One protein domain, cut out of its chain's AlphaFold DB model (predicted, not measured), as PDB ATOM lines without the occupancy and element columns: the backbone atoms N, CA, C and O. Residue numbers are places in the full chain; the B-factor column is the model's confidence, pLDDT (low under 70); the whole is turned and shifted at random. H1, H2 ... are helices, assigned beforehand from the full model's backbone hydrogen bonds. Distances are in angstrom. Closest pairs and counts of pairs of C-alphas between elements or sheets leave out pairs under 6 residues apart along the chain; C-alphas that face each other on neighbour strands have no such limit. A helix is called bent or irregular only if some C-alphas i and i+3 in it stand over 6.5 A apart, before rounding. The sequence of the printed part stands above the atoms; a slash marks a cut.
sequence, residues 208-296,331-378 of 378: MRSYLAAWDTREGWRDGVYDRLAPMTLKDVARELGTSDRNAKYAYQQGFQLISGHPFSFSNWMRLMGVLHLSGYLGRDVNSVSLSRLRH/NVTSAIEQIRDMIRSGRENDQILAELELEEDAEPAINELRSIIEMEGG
ATOM      1  N   MET A 208     235.572 185.793 226.016       95.38
ATOM      2  CA  MET A 208     235.947 186.744 227.071       95.38
ATOM      3  C   MET A 208     234.753 187.590 227.539       95.38
ATOM      4  O   MET A 208     234.538 187.717 228.739       95.38
ATOM      5  N   ARG A 209     233.921 188.092 226.618       96.31
ATOM      6  CA  ARG A 209     232.687 188.822 226.960       96.31
ATOM      7  C   ARG A 209     231.684 187.945 227.716       96.31
ATOM      8  O   ARG A 209     231.075 188.430 228.656       96.31
ATOM      9  N   SER A 210     231.567 186.651 227.393       96.31
ATOM     10  CA  SER A 210     230.732 185.726 228.186       96.31
ATOM     11  C   SER A 210     231.254 185.501 229.615       96.31
ATOM     12  O   SER A 210     230.461 185.320 230.535       96.31
ATOM     13  N   TYR A 211     232.574 185.561 229.821       97.56
ATOM     14  CA  TYR A 211     233.179 185.498 231.154       97.56
ATOM     15  C   TYR A 211     232.940 186.788 231.951       97.56
ATOM     16  O   TYR A 211     232.631 186.728 233.138       97.56
ATOM     17  N   LEU A 212     233.037 187.950 231.293       97.62
ATOM     18  CA  LEU A 212     232.699 189.236 231.906       97.62
ATOM     19  C   LEU A 212     231.205 189.351 232.224       97.62
ATOM     20  O   LEU A 212     230.874 189.856 233.281       97.62
ATOM     21  N   ALA A 213     230.307 188.802 231.403       97.38
ATOM     22  CA  ALA A 213     228.885 188.740 231.748       97.38
ATOM     23  C   ALA A 213     228.640 187.916 233.029       97.38
ATOM     24  O   ALA A 213     227.891 188.343 233.900       97.38
ATOM     25  N   ALA A 214     229.320 186.774 233.190       97.25
ATOM     26  CA  ALA A 214     229.249 185.982 234.422       97.25
ATOM     27  C   ALA A 214     229.818 186.721 235.645       97.25
ATOM     28  O   ALA A 214     229.284 186.563 236.738       97.25
ATOM     29  N   TRP A 215     230.859 187.539 235.464       96.75
ATOM     30  CA  TRP A 215     231.342 188.464 236.493       96.75
ATOM     31  C   TRP A 215     230.299 189.533 236.834       96.75
ATOM     32  O   TRP A 215     229.945 189.691 237.998       96.75
ATOM     33  N   ASP A 216     229.760 190.223 235.829       96.69
ATOM     34  CA  ASP A 216     228.860 191.366 236.002       96.69
ATOM     35  C   ASP A 216     227.562 190.975 236.712       96.69
ATOM     36  O   ASP A 216     227.132 191.645 237.652       96.69
ATOM     37  N   THR A 217     226.976 189.839 236.324       95.12
ATOM     38  CA  THR A 217     225.803 189.266 236.996       95.12
ATOM     39  C   THR A 217     226.124 188.800 238.421       95.12
ATOM     40  O   THR A 217     225.285 188.947 239.303       95.12
ATOM     41  N   ARG A 218     227.319 188.242 238.669       93.94
ATOM     42  CA  ARG A 218     227.712 187.704 239.983       93.94
ATOM     43  C   ARG A 218     228.054 188.790 241.001       93.94
ATOM     44  O   ARG A 218     227.704 188.659 242.170       93.94
ATOM     45  N   GLU A 219     228.765 189.820 240.569       93.19
ATOM     46  CA  GLU A 219     229.348 190.839 241.445       93.19
ATOM     47  C   GLU A 219     228.531 192.140 241.471       93.19
ATOM     48  O   GLU A 219     228.895 193.077 242.173       93.19
ATOM     49  N   GLY A 220     227.432 192.220 240.711       92.56
ATOM     50  CA  GLY A 220     226.574 193.408 240.667       92.56
ATOM     51  C   GLY A 220     227.185 194.588 239.902       92.56
ATOM     52  O   GLY A 220     226.828 195.734 240.170       92.56
ATOM     53  N   TRP A 221     228.109 194.342 238.964       94.81
ATOM     54  CA  TRP A 221     228.715 195.404 238.150       94.81
ATOM     55  C   TRP A 221     227.754 195.876 237.054       94.81
ATOM     56  O   TRP A 221     227.428 195.116 236.138       94.81
ATOM     57  N   ARG A 222     227.307 197.134 237.133       93.69
ATOM     58  CA  ARG A 222     226.413 197.778 236.153       93.69
ATOM     59  C   ARG A 222     226.749 199.264 236.042       93.69
ATOM     60  O   ARG A 222     227.077 199.893 237.041       93.69
ATOM     61  N   ASP A 223     226.693 199.813 234.830       91.81
ATOM     62  CA  ASP A 223     226.836 201.255 234.555       91.81
ATOM     63  C   ASP A 223     228.047 201.928 235.248       91.81
ATOM     64  O   ASP A 223     227.966 203.043 235.758       91.81
ATOM     65  N   GLY A 224     229.188 201.226 235.292       91.25
ATOM     66  CA  GLY A 224     230.433 201.718 235.896       91.25
ATOM     67  C   GLY A 224     230.534 201.593 237.425       91.25
ATOM     68  O   GLY A 224     231.503 202.077 238.013       91.25
ATOM     69  N   VAL A 225     229.555 200.965 238.081       91.38
ATOM     70  CA  VAL A 225     229.436 200.894 239.542       91.38
ATOM     71  C   VAL A 225     229.196 199.452 240.002       91.38
ATOM     72  O   VAL A 225     228.575 198.645 239.316       91.38
ATOM     73  N   TYR A 226     229.687 199.138 241.200       90.12
ATOM     74  CA  TYR A 226     229.349 197.919 241.926       90.12
ATOM     75  C   TYR A 226     228.132 198.137 242.829       90.12
ATOM     76  O   TYR A 226     228.219 198.881 243.811       90.12
ATOM     77  N   ASP A 227     227.017 197.468 242.533       87.00
ATOM     78  CA  ASP A 227     225.873 197.384 243.441       87.00
ATOM     79  C   ASP A 227     226.078 196.239 244.445       87.00
ATOM     80  O   ASP A 227     226.062 195.063 244.089       87.00
ATOM     81  N   ARG A 228     226.245 196.602 245.724       73.88
ATOM     82  CA  ARG A 228     226.451 195.673 246.848       73.88
ATOM     83  C   ARG A 228     225.209 194.857 247.221       73.88
ATOM     84  O   ARG A 228     225.343 193.892 247.964       73.88
ATOM     85  N   LEU A 229     224.020 195.242 246.754       73.25
ATOM     86  CA  LEU A 229     222.760 194.535 247.021       73.25
ATOM     87  C   LEU A 229     222.328 193.633 245.853       73.25
ATOM     88  O   LEU A 229     221.437 192.803 246.020       73.25
ATOM     89  N   ALA A 230     222.966 193.777 244.688       74.31
ATOM     90  CA  ALA A 230     222.758 192.946 243.507       74.31
ATOM     91  C   ALA A 230     223.646 191.682 243.336       74.31
ATOM     92  O   ALA A 230     223.439 191.015 242.315       74.31
ATOM     93  N   PRO A 231     224.603 191.292 244.216       77.31
ATOM     94  CA  PRO A 231     225.357 190.052 244.024       77.31
ATOM     95  C   PRO A 231     224.435 188.827 243.982       77.31
ATOM     96  O   PRO A 231     223.633 188.591 244.886       77.31
ATOM     97  N   MET A 232     224.540 188.040 242.913       83.56
ATOM     98  CA  MET A 232     223.701 186.860 242.688       83.56
ATOM     99  C   MET A 232     224.413 185.571 243.097       83.56
ATOM    100  O   MET A 232     225.614 185.426 242.897       83.56
ATOM    101  N   THR A 233     223.677 184.555 243.560       87.81
ATOM    102  CA  THR A 233     224.272 183.213 243.686       87.81
ATOM    103  C   THR A 233     224.668 182.681 242.303       87.81
ATOM    104  O   THR A 233     224.030 183.014 241.303       87.81
ATOM    105  N   LEU A 234     225.666 181.792 242.202       88.31
ATOM    106  CA  LEU A 234     226.028 181.188 240.905       88.31
ATOM    107  C   LEU A 234     224.856 180.474 240.207       88.31
ATOM    108  O   LEU A 234     224.834 180.389 238.982       88.31
ATOM    109  N   LYS A 235     223.884 179.975 240.974       90.06
ATOM    110  CA  LYS A 235     222.661 179.335 240.472       90.06
ATOM    111  C   LYS A 235     221.672 180.344 239.880       90.06
ATOM    112  O   LYS A 235     220.908 180.013 238.972       90.06
ATOM    113  N   ASP A 236     221.666 181.572 240.389       92.44
ATOM    114  CA  ASP A 236     220.896 182.674 239.813       92.44
ATOM    115  C   ASP A 236     221.629 183.264 238.599       92.44
ATOM    116  O   ASP A 236     220.996 183.445 237.565       92.44
ATOM    117  N   VAL A 237     222.965 183.395 238.643       93.88
ATOM    118  CA  VAL A 237     223.804 183.721 237.468       93.88
ATOM    119  C   VAL A 237     223.584 182.712 236.333       93.88
ATOM    120  O   VAL A 237     223.407 183.097 235.180       93.88
ATOM    121  N   ALA A 238     223.554 181.411 236.641       95.25
ATOM    122  CA  ALA A 238     223.286 180.361 235.660       95.25
ATOM    123  C   ALA A 238     221.893 180.499 235.026       95.25
ATOM    124  O   ALA A 238     221.753 180.350 233.812       95.25
ATOM    125  N   ARG A 239     220.877 180.836 235.833       96.50
ATOM    126  CA  ARG A 239     219.500 181.069 235.373       96.50
ATOM    127  C   ARG A 239     219.395 182.308 234.483       96.50
ATOM    128  O   ARG A 239     218.816 182.210 233.407       96.50
ATOM    129  N   GLU A 240     219.976 183.424 234.916       95.88
ATOM    130  CA  GLU A 240     219.982 184.710 234.206       95.88
ATOM    131  C   GLU A 240     220.686 184.592 232.844       95.88
ATOM    132  O   GLU A 240     220.169 185.039 231.823       95.88
ATOM    133  N   LEU A 241     221.834 183.907 232.804       96.25
ATOM    134  CA  LEU A 241     222.612 183.683 231.580       96.25
ATOM    135  C   LEU A 241     222.139 182.474 230.749       96.25
ATOM    136  O   LEU A 241     222.768 182.147 229.740       96.25
ATOM    137  N   GLY A 242     221.069 181.781 231.156       96.88
ATOM    138  CA  GLY A 242     220.515 180.628 230.435       96.88
ATOM    139  C   GLY A 242     221.493 179.455 230.265       96.88
ATOM    140  O   GLY A 242     221.495 178.795 229.225       96.88
ATOM    141  N   THR A 243     222.350 179.205 231.257       96.62
ATOM    142  CA  THR A 243     223.425 178.200 231.219       96.62
ATOM    143  C   THR A 243     223.359 177.248 232.420       96.62
ATOM    144  O   THR A 243     222.473 177.347 233.262       96.62
ATOM    145  N   SER A 244     224.270 176.273 232.499       96.50
ATOM    146  CA  SER A 244     224.358 175.366 233.653       96.50
ATOM    147  C   SER A 244     225.216 175.953 234.775       96.50
ATOM    148  O   SER A 244     226.191 176.652 234.503       96.50
ATOM    149  N   ASP A 245     224.932 175.586 236.027       93.88
ATOM    150  CA  ASP A 245     225.692 176.007 237.216       93.88
ATOM    151  C   ASP A 245     227.207 175.774 237.054       93.88
ATOM    152  O   ASP A 245     228.020 176.638 237.377       93.88
ATOM    153  N   ARG A 246     227.602 174.643 236.449       94.31
ATOM    154  CA  ARG A 246     229.007 174.332 236.126       94.31
ATOM    155  C   ARG A 246     229.614 175.317 235.122       94.31
ATOM    156  O   ARG A 246     230.768 175.715 235.278       94.31
ATOM    157  N   ASN A 247     228.864 175.693 234.088       95.31
ATOM    158  CA  ASN A 247     229.319 176.657 233.089       95.31
ATOM    159  C   ASN A 247     229.363 178.077 233.663       95.31
ATOM    160  O   ASN A 247     230.292 178.808 233.336       95.31
ATOM    161  N   ALA A 248     228.413 178.451 234.527       95.50
ATOM    162  CA  ALA A 248     228.421 179.725 235.243       95.50
ATOM    163  C   ALA A 248     229.628 179.820 236.190       95.50
ATOM    164  O   ALA A 248     230.391 180.776 236.087       95.50
ATOM    165  N   LYS A 249     229.879 178.784 237.012       95.12
ATOM    166  CA  LYS A 249     231.083 178.661 237.857       95.12
ATOM    167  C   LYS A 249     232.360 178.844 237.034       95.12
ATOM    168  O   LYS A 249     233.187 179.688 237.366       95.12
ATOM    169  N   TYR A 250     232.505 178.097 235.938       95.56
ATOM    170  CA  TYR A 250     233.678 178.196 235.067       95.56
ATOM    171  C   TYR A 250     233.812 179.585 234.419       95.56
ATOM    172  O   TYR A 250     234.893 180.167 234.443       95.56
ATOM    173  N   ALA A 251     232.733 180.140 233.861       96.81
ATOM    174  CA  ALA A 251     232.753 181.460 233.229       96.81
ATOM    175  C   ALA A 251     233.116 182.565 234.229       96.81
ATOM    176  O   ALA A 251     233.926 183.430 233.903       96.81
ATOM    177  N   TYR A 252     232.596 182.485 235.454       97.06
ATOM    178  CA  TYR A 252     232.939 183.385 236.548       97.06
ATOM    179  C   TYR A 252     234.412 183.253 236.973       97.06
ATOM    180  O   TYR A 252     235.116 184.256 237.019       97.06
ATOM    181  N   GLN A 253     234.927 182.035 237.187       96.25
ATOM    182  CA  GLN A 253     236.349 181.808 237.507       96.25
ATOM    183  C   GLN A 253     237.285 182.348 236.412       96.25
ATOM    184  O   GLN A 253     238.354 182.886 236.698       96.25
ATOM    185  N   GLN A 254     236.881 182.230 235.145       96.38
ATOM    186  CA  GLN A 254     237.612 182.804 234.017       96.38
ATOM    187  C   GLN A 254     237.475 184.334 233.945       96.38
ATOM    188  O   GLN A 254     238.442 184.998 233.582       96.38
ATOM    189  N   GLY A 255     236.328 184.903 234.327       96.81
ATOM    190  CA  GLY A 255     236.123 186.349 234.472       96.81
ATOM    191  C   GLY A 255     236.998 186.936 235.580       96.81
ATOM    192  O   GLY A 255     237.731 187.895 235.339       96.81
ATOM    193  N   PHE A 256     237.031 186.275 236.743       96.50
ATOM    194  CA  PHE A 256     237.949 186.574 237.841       96.50
ATOM    195  C   PHE A 256     239.400 186.587 237.353       96.50
ATOM    196  O   PHE A 256     240.116 187.559 237.588       96.50
ATOM    197  N   GLN A 257     239.844 185.550 236.634       95.19
ATOM    198  CA  GLN A 257     241.213 185.492 236.111       95.19
ATOM    199  C   GLN A 257     241.491 186.585 235.078       95.19
ATOM    200  O   GLN A 257     242.569 187.175 235.064       95.19
ATOM    201  N   LEU A 258     240.511 186.905 234.240       94.56
ATOM    202  CA  LEU A 258     240.616 187.945 233.228       94.56
ATOM    203  C   LEU A 258     240.731 189.360 233.849       94.56
ATOM    204  O   LEU A 258     241.446 190.200 233.298       94.56
ATOM    205  N   ILE A 259     240.108 189.603 235.011       95.00
ATOM    206  CA  ILE A 259     240.119 190.883 235.757       95.00
ATOM    207  C   ILE A 259     241.247 190.964 236.808       95.00
ATOM    208  O   ILE A 259     241.734 192.052 237.118       95.00
ATOM    209  N   SER A 260     241.720 189.851 237.359       92.94
ATOM    210  CA  SER A 260     242.816 189.860 238.341       92.94
ATOM    211  C   SER A 260     244.192 189.634 237.712       92.94
ATOM    212  O   SER A 260     245.175 190.186 238.195       92.94
ATOM    213  N   GLY A 261     244.274 188.849 236.634       91.12
ATOM    214  CA  GLY A 261     245.518 188.229 236.168       91.12
ATOM    215  C   GLY A 261     245.881 186.930 236.900       91.12
ATOM    216  O   GLY A 261     246.894 186.321 236.574       91.12
ATOM    217  N   HIS A 262     245.063 186.493 237.863       91.94
ATOM    218  CA  HIS A 262     245.348 185.390 238.784       91.94
ATOM    219  C   HIS A 262     244.297 184.278 238.688       91.94
ATOM    220  O   HIS A 262     243.122 184.568 238.471       91.94
ATOM    221  N   PRO A 263     244.657 182.998 238.877       93.69
ATOM    222  CA  PRO A 263     243.656 181.944 238.996       93.69
ATOM    223  C   PRO A 263     242.712 182.234 240.171       93.69
ATOM    224  O   PRO A 263     243.124 182.780 241.199       93.69
ATOM    225  N   PHE A 264     241.441 181.856 240.029       94.25
ATOM    226  CA  PHE A 264     240.479 181.966 241.123       94.25
ATOM    227  C   PHE A 264     240.897 181.073 242.301       94.25
ATOM    228  O   PHE A 264     241.139 179.877 242.136       94.25
ATOM    229  N   SER A 265     240.940 181.661 243.491       91.50
ATOM    230  CA  SER A 265     241.044 180.990 244.789       91.50
ATOM    231  C   SER A 265     240.328 181.856 245.825       91.50
ATOM    232  O   SER A 265     240.125 183.050 245.583       91.50
ATOM    233  N   PHE A 266     239.979 181.306 246.989       88.31
ATOM    234  CA  PHE A 266     239.356 182.099 248.052       88.31
ATOM    235  C   PHE A 266     240.265 183.257 248.496       88.31
ATOM    236  O   PHE A 266     239.802 184.381 248.647       88.31
ATOM    237  N   SER A 267     241.574 183.009 248.639       86.88
ATOM    238  CA  SER A 267     242.558 184.040 249.017       86.88
ATOM    239  C   SER A 267     242.655 185.155 247.968       86.88
ATOM    240  O   SER A 267     242.646 186.340 248.308       86.88
ATOM    241  N   ASN A 268     242.663 184.792 246.682       90.06
ATOM    242  CA  ASN A 268     242.710 185.761 245.592       90.06
ATOM    243  C   ASN A 268     241.403 186.565 245.499       90.06
ATOM    244  O   ASN A 268     241.444 187.783 245.325       90.06
ATOM    245  N   TRP A 269     240.247 185.917 245.670       91.56
ATOM    246  CA  TRP A 269     238.960 186.609 245.744       91.56
ATOM    247  C   TRP A 269     238.908 187.574 246.929       91.56
ATOM    248  O   TRP A 269     238.543 188.735 246.757       91.56
ATOM    249  N   MET A 270     239.388 187.153 248.098       85.12
ATOM    250  CA  MET A 270     239.468 187.995 249.290       85.12
ATOM    251  C   MET A 270     240.318 189.256 249.086       85.12
ATOM    252  O   MET A 270     239.866 190.350 249.425       85.12
ATOM    253  N   ARG A 271     241.499 189.132 248.464       85.06
ATOM    254  CA  ARG A 271     242.392 190.266 248.141       85.06
ATOM    255  C   ARG A 271     241.834 191.217 247.071       85.06
ATOM    256  O   ARG A 271     242.326 192.338 246.952       85.06
ATOM    257  N   LEU A 272     240.851 190.786 246.275       86.94
ATOM    258  CA  LEU A 272     240.259 191.583 245.191       86.94
ATOM    259  C   LEU A 272     238.906 192.198 245.573       86.94
ATOM    260  O   LEU A 272     238.714 193.403 245.434       86.94
ATOM    261  N   MET A 273     237.977 191.357 246.029       85.69
ATOM    262  CA  MET A 273     236.556 191.655 246.233       85.69
ATOM    263  C   MET A 273     236.152 191.687 247.709       85.69
ATOM    264  O   MET A 273     235.160 192.329 248.051       85.69
ATOM    265  N   GLY A 274     236.918 191.043 248.596       79.69
ATOM    266  CA  GLY A 274     236.555 190.880 250.007       79.69
ATOM    267  C   GLY A 274     236.269 192.204 250.720       79.69
ATOM    268  O   GLY A 274     235.237 192.343 251.366       79.69
ATOM    269  N   VAL A 275     237.113 193.226 250.533       73.69
ATOM    270  CA  VAL A 275     236.872 194.567 251.107       73.69
ATOM    271  C   VAL A 275     235.601 195.209 250.540       73.69
ATOM    272  O   VAL A 275     234.859 195.861 251.276       73.69
ATOM    273  N   LEU A 276     235.315 195.028 249.248       77.38
ATOM    274  CA  LEU A 276     234.169 195.656 248.590       77.38
ATOM    275  C   LEU A 276     232.835 195.111 249.116       77.38
ATOM    276  O   LEU A 276     231.947 195.911 249.411       77.38
ATOM    277  N   HIS A 277     232.726 193.789 249.273       76.06
ATOM    278  CA  HIS A 277     231.536 193.133 249.824       76.06
ATOM    279  C   HIS A 277     231.443 193.289 251.342       76.06
ATOM    280  O   HIS A 277     230.436 193.752 251.869       76.06
ATOM    281  N   LEU A 278     232.512 192.953 252.067       70.75
ATOM    282  CA  LEU A 278     232.437 192.693 253.508       70.75
ATOM    283  C   LEU A 278     232.546 193.965 254.365       70.75
ATOM    284  O   LEU A 278     232.077 193.969 255.501       70.75
ATOM    285  N   SER A 279     233.067 195.076 253.819       66.75
ATOM    286  CA  SER A 279     233.102 196.375 254.526       66.75
ATOM    287  C   SER A 279     231.720 196.930 254.885       66.75
ATOM    288  O   SER A 279     231.624 197.791 255.754       66.75
ATOM    289  N   GLY A 280     230.652 196.470 254.221       61.97
ATOM    290  CA  GLY A 280     229.276 196.845 254.559       61.97
ATOM    291  C   GLY A 280     228.692 196.094 255.760       61.97
ATOM    292  O   GLY A 280     227.827 196.651 256.429       61.97
ATOM    293  N   TYR A 281     229.177 194.877 256.028       62.62
ATOM    294  CA  TYR A 281     228.583 193.925 256.979       62.62
ATOM    295  C   TYR A 281     229.426 193.730 258.246       62.62
ATOM    296  O   TYR A 281     228.886 193.516 259.319       62.62
ATOM    297  N   LEU A 282     230.755 193.829 258.147       56.09
ATOM    298  CA  LEU A 282     231.672 193.623 259.281       56.09
ATOM    299  C   LEU A 282     232.129 194.938 259.945       56.09
ATOM    300  O   LEU A 282     233.000 194.932 260.810       56.09
ATOM    301  N   GLY A 283     231.596 196.078 259.491       47.94
ATOM    302  CA  GLY A 283     232.033 197.425 259.880       47.94
ATOM    303  C   GLY A 283     231.098 198.173 260.835       47.94
ATOM    304  O   GLY A 283     231.354 199.343 261.114       47.94
ATOM    305  N   ARG A 284     230.013 197.545 261.299       46.28
ATOM    306  CA  ARG A 284     229.072 198.123 262.271       46.28
ATOM    307  C   ARG A 284     229.161 197.338 263.575       46.28
ATOM    308  O   ARG A 284     228.903 196.146 263.590       46.28
ATOM    309  N   ASP A 285     229.606 198.023 264.624       41.12
ATOM    310  CA  ASP A 285     229.482 197.655 266.040       41.12
ATOM    311  C   ASP A 285     229.799 196.198 266.450       41.12
ATOM    312  O   ASP A 285     229.203 195.666 267.386       41.12
ATOM    313  N   VAL A 286     230.827 195.572 265.854       42.44
ATOM    314  CA  VAL A 286     231.383 194.322 266.409       42.44
ATOM    315  C   VAL A 286     231.917 194.587 267.821       42.44
ATOM    316  O   VAL A 286     232.857 195.361 268.024       42.44
ATOM    317  N   ASN A 287     231.315 193.924 268.806       41.28
ATOM    318  CA  ASN A 287     231.564 194.155 270.224       41.28
ATOM    319  C   ASN A 287     233.034 193.859 270.615       41.28
ATOM    320  O   ASN A 287     233.657 192.895 270.158       41.28
ATOM    321  N   SER A 288     233.606 194.680 271.502       40.78
ATOM    322  CA  SER A 288     235.015 194.594 271.932       40.78
ATOM    323  C   SER A 288     235.362 193.287 272.664       40.78
ATOM    324  O   SER A 288     236.519 192.851 272.680       40.78
ATOM    325  N   VAL A 289     234.354 192.613 273.222       43.72
ATOM    326  CA  VAL A 289     234.480 191.273 273.814       43.72
ATOM    327  C   VAL A 289     234.702 190.209 272.734       43.72
ATOM    328  O   VAL A 289     235.594 189.371 272.869       43.72
ATOM    329  N   SER A 290     233.948 190.281 271.642       42.72
ATOM    330  CA  SER A 290     233.999 189.371 270.493       42.72
ATOM    331  C   SER A 290     235.332 189.520 269.756       42.72
ATOM    332  O   SER A 290     236.046 188.545 269.521       42.72
ATOM    333  N   LEU A 291     235.759 190.772 269.563       39.47
ATOM    334  CA  LEU A 291     237.103 191.161 269.123       39.47
ATOM    335  C   LEU A 291     238.236 190.522 269.934       39.47
ATOM    336  O   LEU A 291     239.240 190.082 269.373       39.47
ATOM    337  N   SER A 292     238.076 190.453 271.255       41.84
ATOM    338  CA  SER A 292     239.078 189.858 272.145       41.84
ATOM    339  C   SER A 292     239.143 188.329 272.024       41.84
ATOM    340  O   SER A 292     240.190 187.747 272.304       41.84
ATOM    341  N   ARG A 293     238.066 187.670 271.570       44.69
ATOM    342  CA  ARG A 293     238.054 186.223 271.288       44.69
ATOM    343  C   ARG A 293     238.641 185.891 269.919       44.69
ATOM    344  O   ARG A 293     239.431 184.960 269.840       44.69
ATOM    345  N   LEU A 294     238.358 186.695 268.890       41.62
ATOM    346  CA  LEU A 294     238.980 186.571 267.558       41.62
ATOM    347  C   LEU A 294     240.520 186.651 267.627       41.62
ATOM    348  O   LEU A 294     241.219 185.947 266.905       41.62
ATOM    349  N   ARG A 295     241.068 187.467 268.542       43.31
ATOM    350  CA  ARG A 295     242.521 187.572 268.799       43.31
ATOM    351  C   ARG A 295     243.128 186.337 269.489       43.31
ATOM    352  O   ARG A 295     244.351 186.211 269.539       43.31
ATOM    353  N   HIS A 296     242.311 185.427 270.017       37.25
ATOM    354  CA  HIS A 296     242.753 184.190 270.653       37.25
ATOM    355  C   HIS A 296     242.353 182.976 269.816       37.25
ATOM    356  O   HIS A 296     241.387 182.273 270.114       37.25
ATOM    357  N   ASN A 331     240.263 193.266 263.158       67.56
ATOM    358  CA  ASN A 331     241.036 192.580 262.123       67.56
ATOM    359  C   ASN A 331     240.085 191.750 261.246       67.56
ATOM    360  O   ASN A 331     239.858 190.562 261.488       67.56
ATOM    361  N   VAL A 332     239.544 192.419 260.225       68.62
ATOM    362  CA  VAL A 332     238.637 191.863 259.211       68.62
ATOM    363  C   VAL A 332     239.172 190.550 258.635       68.62
ATOM    364  O   VAL A 332     238.430 189.575 258.544       68.62
ATOM    365  N   THR A 333     240.463 190.494 258.303       69.81
ATOM    366  CA  THR A 333     241.107 189.311 257.716       69.81
ATOM    367  C   THR A 333     241.039 188.108 258.656       69.81
ATOM    368  O   THR A 333     240.569 187.047 258.253       69.81
ATOM    369  N   SER A 334     241.411 188.292 259.928       74.25
ATOM    370  CA  SER A 334     241.391 187.224 260.938       74.25
ATOM    371  C   SER A 334     239.978 186.697 261.209       74.25
ATOM    372  O   SER A 334     239.796 185.493 261.382       74.25
ATOM    373  N   ALA A 335     238.970 187.577 261.226       76.69
ATOM    374  CA  ALA A 335     237.577 187.166 261.394       76.69
ATOM    375  C   ALA A 335     237.092 186.308 260.213       76.69
ATOM    376  O   ALA A 335     236.413 185.301 260.404       76.69
ATOM    377  N   ILE A 336     237.477 186.674 258.990       81.75
ATOM    378  CA  ILE A 336     237.092 185.958 257.769       81.75
ATOM    379  C   ILE A 336     237.791 184.602 257.661       81.75
ATOM    380  O   ILE A 336     237.169 183.633 257.227       81.75
ATOM    381  N   GLU A 337     239.055 184.500 258.076       83.00
ATOM    382  CA  GLU A 337     239.757 183.215 258.175       83.00
ATOM    383  C   GLU A 337     239.067 182.282 259.177       83.00
ATOM    384  O   GLU A 337     238.810 181.122 258.853       83.00
ATOM    385  N   GLN A 338     238.644 182.800 260.334       84.69
ATOM    386  CA  GLN A 338     237.876 182.016 261.300       84.69
ATOM    387  C   GLN A 338     236.505 181.588 260.747       84.69
ATOM    388  O   GLN A 338     236.151 180.414 260.857       84.69
ATOM    389  N   ILE A 339     235.761 182.479 260.074       87.19
ATOM    390  CA  ILE A 339     234.504 182.123 259.384       87.19
ATOM    391  C   ILE A 339     234.751 181.031 258.328       87.19
ATOM    392  O   ILE A 339     233.981 180.074 258.243       87.19
ATOM    393  N   ARG A 340     235.841 181.121 257.552       87.94
ATOM    394  CA  ARG A 340     236.217 180.122 256.536       87.94
ATOM    395  C   ARG A 340     236.442 178.742 257.155       87.94
ATOM    396  O   ARG A 340     235.949 177.750 256.615       87.94
ATOM    397  N   ASP A 341     237.151 178.669 258.276       89.75
ATOM    398  CA  ASP A 341     237.434 177.406 258.964       89.75
ATOM    399  C   ASP A 341     236.194 176.836 259.678       89.75
ATOM    400  O   ASP A 341     235.980 175.619 259.687       89.75
ATOM    401  N   MET A 342     235.301 177.696 260.178       91.31
ATOM    402  CA  MET A 342     233.982 177.283 260.668       91.31
ATOM    403  C   MET A 342     233.103 176.704 259.546       91.31
ATOM    404  O   MET A 342     232.535 175.623 259.703       91.31
ATOM    405  N   ILE A 343     233.040 177.354 258.381       91.38
ATOM    406  CA  ILE A 343     232.316 176.836 257.207       91.38
ATOM    407  C   ILE A 343     232.896 175.481 256.772       91.38
ATOM    408  O   ILE A 343     232.151 174.526 256.559       91.38
ATOM    409  N   ARG A 344     234.229 175.359 256.702       90.44
ATOM    410  CA  ARG A 344     234.926 174.112 256.331       90.44
ATOM    411  C   ARG A 344     234.733 172.969 257.327       90.44
ATOM    412  O   ARG A 344     234.767 171.812 256.921       90.44
ATOM    413  N   SER A 345     234.509 173.276 258.605       92.00
ATOM    414  CA  SER A 345     234.159 172.286 259.634       92.00
ATOM    415  C   SER A 345     232.660 171.954 259.687       92.00
ATOM    416  O   SER A 345     232.238 171.176 260.543       92.00
ATOM    417  N   GLY A 346     231.859 172.477 258.749       92.50
ATOM    418  CA  GLY A 346     230.438 172.155 258.614       92.50
ATOM    419  C   GLY A 346     229.529 172.913 259.581       92.50
ATOM    420  O   GLY A 346     228.456 172.414 259.913       92.50
ATOM    421  N   ARG A 347     229.946 174.093 260.061       93.44
ATOM    422  CA  ARG A 347     229.088 174.971 260.870       93.44
ATOM    423  C   ARG A 347     227.984 175.607 260.023       93.44
ATOM    424  O   ARG A 347     228.226 176.065 258.901       93.44
ATOM    425  N   GLU A 348     226.792 175.690 260.604       94.00
ATOM    426  CA  GLU A 348     225.659 176.451 260.061       94.00
ATOM    427  C   GLU A 348     225.779 177.947 260.389       94.00
ATOM    428  O   GLU A 348     226.522 178.326 261.297       94.00
ATOM    429  N   ASN A 349     225.053 178.807 259.666       91.00
ATOM    430  CA  ASN A 349     225.152 180.266 259.822       91.00
ATOM    431  C   ASN A 349     224.856 180.723 261.259       91.00
ATOM    432  O   ASN A 349     225.682 181.419 261.843       91.00
ATOM    433  N   ASP A 350     223.769 180.241 261.870       92.19
ATOM    434  CA  ASP A 350     223.395 180.531 263.265       92.19
ATOM    435  C   ASP A 350     224.522 180.205 264.261       92.19
ATOM    436  O   ASP A 350     224.712 180.895 265.260       92.19
ATOM    437  N   GLN A 351     225.295 179.146 263.988       91.56
ATOM    438  CA  GLN A 351     226.418 178.736 264.833       91.56
ATOM    439  C   GLN A 351     227.610 179.683 264.670       91.56
ATOM    440  O   GLN A 351     228.284 179.978 265.651       91.56
ATOM    441  N   ILE A 352     227.859 180.170 263.451       88.31
ATOM    442  CA  ILE A 352     228.910 181.154 263.159       88.31
ATOM    443  C   ILE A 352     228.555 182.505 263.790       88.31
ATOM    444  O   ILE A 352     229.387 183.080 264.488       88.31
ATOM    445  N   LEU A 353     227.313 182.971 263.618       87.38
ATOM    446  CA  LEU A 353     226.810 184.196 264.244       87.38
ATOM    447  C   LEU A 353     226.927 184.130 265.776       87.38
ATOM    448  O   LEU A 353     227.485 185.037 266.389       87.38
ATOM    449  N   ALA A 354     226.488 183.028 266.395       87.19
ATOM    450  CA  ALA A 354     226.534 182.864 267.846       87.19
ATOM    451  C   ALA A 354     227.958 182.690 268.418       87.19
ATOM    452  O   ALA A 354     228.244 183.210 269.494       87.19
ATOM    453  N   GLU A 355     228.855 181.962 267.739       85.69
ATOM    454  CA  GLU A 355     230.228 181.719 268.222       85.69
ATOM    455  C   GLU A 355     231.112 182.972 268.084       85.69
ATOM    456  O   GLU A 355     231.969 183.218 268.938       85.69
ATOM    457  N   LEU A 356     230.871 183.785 267.048       82.31
ATOM    458  CA  LEU A 356     231.588 185.038 266.782       82.31
ATOM    459  C   LEU A 356     230.887 186.287 267.345       82.31
ATOM    460  O   LEU A 356     231.438 187.378 267.231       82.31
ATOM    461  N   GLU A 357     229.712 186.124 267.965       81.00
ATOM    462  CA  GLU A 357     228.869 187.199 268.518       81.00
ATOM    463  C   GLU A 357     228.547 188.305 267.484       81.00
ATOM    464  O   GLU A 357     228.568 189.496 267.796       81.00
ATOM    465  N   LEU A 358     228.262 187.898 266.243       81.12
ATOM    466  CA  LEU A 358     227.862 188.782 265.142       81.12
ATOM    467  C   LEU A 358     226.338 188.991 265.129       81.12
ATOM    468  O   LEU A 358     225.580 188.087 265.484       81.12
ATOM    469  N   GLU A 359     225.891 190.163 264.676       83.00
ATOM    470  CA  GLU A 359     224.466 190.447 264.463       83.00
ATOM    471  C   GLU A 359     223.915 189.717 263.222       83.00
ATOM    472  O   GLU A 359     224.659 189.327 262.319       83.00
ATOM    473  N   GLU A 360     222.590 189.534 263.158       82.31
ATOM    474  CA  GLU A 360     221.912 188.855 262.037       82.31
ATOM    475  C   GLU A 360     222.164 189.540 260.677       82.31
ATOM    476  O   GLU A 360     222.099 188.892 259.632       82.31
ATOM    477  N   ASP A 361     222.520 190.831 260.660       80.62
ATOM    478  CA  ASP A 361     222.860 191.556 259.431       80.62
ATOM    479  C   ASP A 361     224.195 191.115 258.796       80.62
ATOM    480  O   ASP A 361     224.433 191.411 257.622       80.62
ATOM    481  N   ALA A 362     225.018 190.336 259.509       80.81
ATOM    482  CA  ALA A 362     226.221 189.693 258.985       80.81
ATOM    483  C   ALA A 362     225.942 188.362 258.252       80.81
ATOM    484  O   ALA A 362     226.827 187.845 257.561       80.81
ATOM    485  N   GLU A 363     224.730 187.798 258.339       85.44
ATOM    486  CA  GLU A 363     224.390 186.531 257.673       85.44
ATOM    487  C   GLU A 363     224.600 186.549 256.139       85.44
ATOM    488  O   GLU A 363     225.151 185.580 255.604       85.44
ATOM    489  N   PRO A 364     224.268 187.629 255.393       83.00
ATOM    490  CA  PRO A 364     224.565 187.731 253.962       83.00
ATOM    491  C   PRO A 364     226.060 187.597 253.645       83.00
ATOM    492  O   PRO A 364     226.421 186.958 252.659       83.00
ATOM    493  N   ALA A 365     226.938 188.130 254.502       81.94
ATOM    494  CA  ALA A 365     228.387 188.008 254.344       81.94
ATOM    495  C   ALA A 365     228.882 186.571 254.584       81.94
ATOM    496  O   ALA A 365     229.769 186.099 253.872       81.94
ATOM    497  N   ILE A 366     228.293 185.846 255.540       86.38
ATOM    498  CA  ILE A 366     228.609 184.428 255.789       86.38
ATOM    499  C   ILE A 366     228.133 183.558 254.616       86.38
ATOM    500  O   ILE A 366     228.879 182.694 254.148       86.38
ATOM    501  N   ASN A 367     226.928 183.815 254.096       87.06
ATOM    502  CA  ASN A 367     226.394 183.150 252.904       87.06
ATOM    503  C   ASN A 367     227.270 183.396 251.664       87.06
ATOM    504  O   ASN A 367     227.564 182.459 250.915       87.06
ATOM    505  N   GLU A 368     227.749 184.628 251.480       84.00
ATOM    506  CA  GLU A 368     228.693 184.977 250.419       84.00
ATOM    507  C   GLU A 368     230.008 184.197 250.568       84.00
ATOM    508  O   GLU A 368     230.414 183.486 249.649       84.00
ATOM    509  N   LEU A 369     230.632 184.223 251.752       87.31
ATOM    510  CA  LEU A 369     231.862 183.472 252.025       87.31
ATOM    511  C   LEU A 369     231.692 181.963 251.781       87.31
ATOM    512  O   LEU A 369     232.582 181.344 251.193       87.31
ATOM    513  N   ARG A 370     230.546 181.375 252.154       89.50
ATOM    514  CA  ARG A 370     230.225 179.959 251.892       89.50
ATOM    515  C   ARG A 370     230.191 179.660 250.390       89.50
ATOM    516  O   ARG A 370     230.877 178.743 249.942       89.50
ATOM    517  N   SER A 371     229.504 180.497 249.611       86.62
ATOM    518  CA  SER A 371     229.457 180.439 248.140       86.62
ATOM    519  C   SER A 371     230.858 180.511 247.502       86.62
ATOM    520  O   SER A 371     231.176 179.722 246.607       86.62
ATOM    521  N   ILE A 372     231.748 181.385 247.995       87.94
ATOM    522  CA  ILE A 372     233.144 181.466 247.518       87.94
ATOM    523  C   ILE A 372     233.948 180.197 247.870       87.94
ATOM    524  O   ILE A 372     234.719 179.708 247.041       87.94
ATOM    525  N   ILE A 373     233.769 179.630 249.067       87.94
ATOM    526  CA  ILE A 373     234.486 178.418 249.512       87.94
ATOM    527  C   ILE A 373     234.040 177.180 248.717       87.94
ATOM    528  O   ILE A 373     234.881 176.389 248.287       87.94
ATOM    529  N   GLU A 374     232.744 177.033 248.441       87.44
ATOM    530  CA  GLU A 374     232.208 175.956 247.592       87.44
ATOM    531  C   GLU A 374     232.723 176.039 246.142       87.44
ATOM    532  O   GLU A 374     232.900 175.019 245.466       87.44
ATOM    533  N   MET A 375     233.057 177.241 245.654       84.19
ATOM    534  CA  MET A 375     233.733 177.391 244.365       84.19
ATOM    535  C   MET A 375     235.176 176.864 244.360       84.19
ATOM    536  O   MET A 375     235.629 176.404 243.312       84.19
ATOM    537  N   GLU A 376     235.886 176.900 245.490       83.25
ATOM    538  CA  GLU A 376     237.270 176.414 245.626       83.25
ATOM    539  C   GLU A 376     237.347 174.873 245.721       83.25
ATOM    540  O   GLU A 376     238.320 174.278 245.264       83.25
ATOM    541  N   GLY A 377     236.319 174.221 246.281       73.56
ATOM    542  CA  GLY A 377     236.357 172.810 246.695       73.56
ATOM    543  C   GLY A 377     235.824 171.738 245.727       73.56
ATOM    544  O   GLY A 377     235.639 170.606 246.173       73.56
ATOM    545  N   GLY A 378     235.550 172.038 244.448       54.38
ATOM    546  CA  GLY A 378     234.976 171.061 243.494       54.38
ATOM    547  C   GLY A 378     234.928 171.486 242.032       54.38
ATOM    548  O   GLY A 378     235.337 172.629 241.733       54.38
TER     549      GLY A 378
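This is residues 208 to 296 and 331 to 378 of the 378 residues of an uncharacterized protein of Planctomycetes bacterium Poly21 (UniProt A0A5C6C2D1). Two groups of helices make up the model: around H8, the longest helix, H4, H6 and H7 form the larger group, with H5 at its far end, while H1, H2 and H3 make a smaller crossed cluster at the other end. The two groups come near through H3, which is close to H4 and H8. The printed part has 137 residues with eight named helices, H1 to H8 in order along the chain, and no named strand; the class is all helix, with mostly crossed packing. It is compact, with a radius of gyration of the C-alphas of 15.4 A and spans of 47 by 31 by 26 A.

H8, residues 360 to 376, is 25.7 A long from first to last C-alpha and ends at C-alpha 376 (237.270, 176.414, 245.626). H3, residues 245 to 260, is 22.1 A long, H6, residues 332 to 344, 18.4 A, and H1, residues 208 to 219, 16.3 A, beginning at C-alpha 208 (235.947, 186.744, 227.071). H4, residues 266 to 278, is 13.8 A long. The shorter ones are H2, residues 234 to 240, H5, residues 288 to 294, and H7, residues 349 to 356. H4 is irregular, with C-alphas 272 and 275 7.4 A apart, and H8 only just, with C-alphas 361 and 364 6.9 A apart.

H8 is the hub, touching three helices. It touches H4 at a shallow tilt of 23 degrees, opposite ways; the closest C-alphas, of Leu 278 and Ala 365, are 6.2 A apart. H6, with residues 339 to 343 alone, touches H8 at a steep tilt of 66 degrees, closest at Ile 343 and Arg 370, C-alphas 6.5 A apart. H7 touches residues 360 to 367 of H8 alone, about perpendicular but only just at 72 degrees, with the C-alphas of Asn 349 and Glu 363 closest at 6.7 A. H5 only just touches H6 and H7, with 3 pairs of C-alphas within 8 A each; the closest are Leu 294 and Ala 335, 6.3 A, and Ser 290 and Leu 356, 6.2 A. H3 is close to but not clearly touching H8, the C-alphas of Lys 249 and Met 375 being 7.1 A apart. H3 touches H1 about perpendicular, at 82 degrees, with the C-alphas of Tyr 211 and Gly 255 4.5 A apart. H2 touches H3, closest at the C-alphas of Ala 238 and Ala 248, 5.2 A. Every O i to N i+4 pair is within hydrogen-bond range in H1, H2, H3, H5, H6 and H7; in H4 it is 7 of 9 and in H8 11 of 13.

The two C-alphas farthest apart, of Met 208 and Val 289, are 47.0 A apart. Residues 297 to 330 are not printed, and C-alphas 296 and 331 are 12.1 A apart across the cut. The link from H1 to H2 is long, 14 residues, and in it residues 221 to 222 pair antiparallel with residues 225 to 226. The mean pLDDT of the printed part is 82.8; it is under 70 at residues 279 to 296, 331 to 333 and 378.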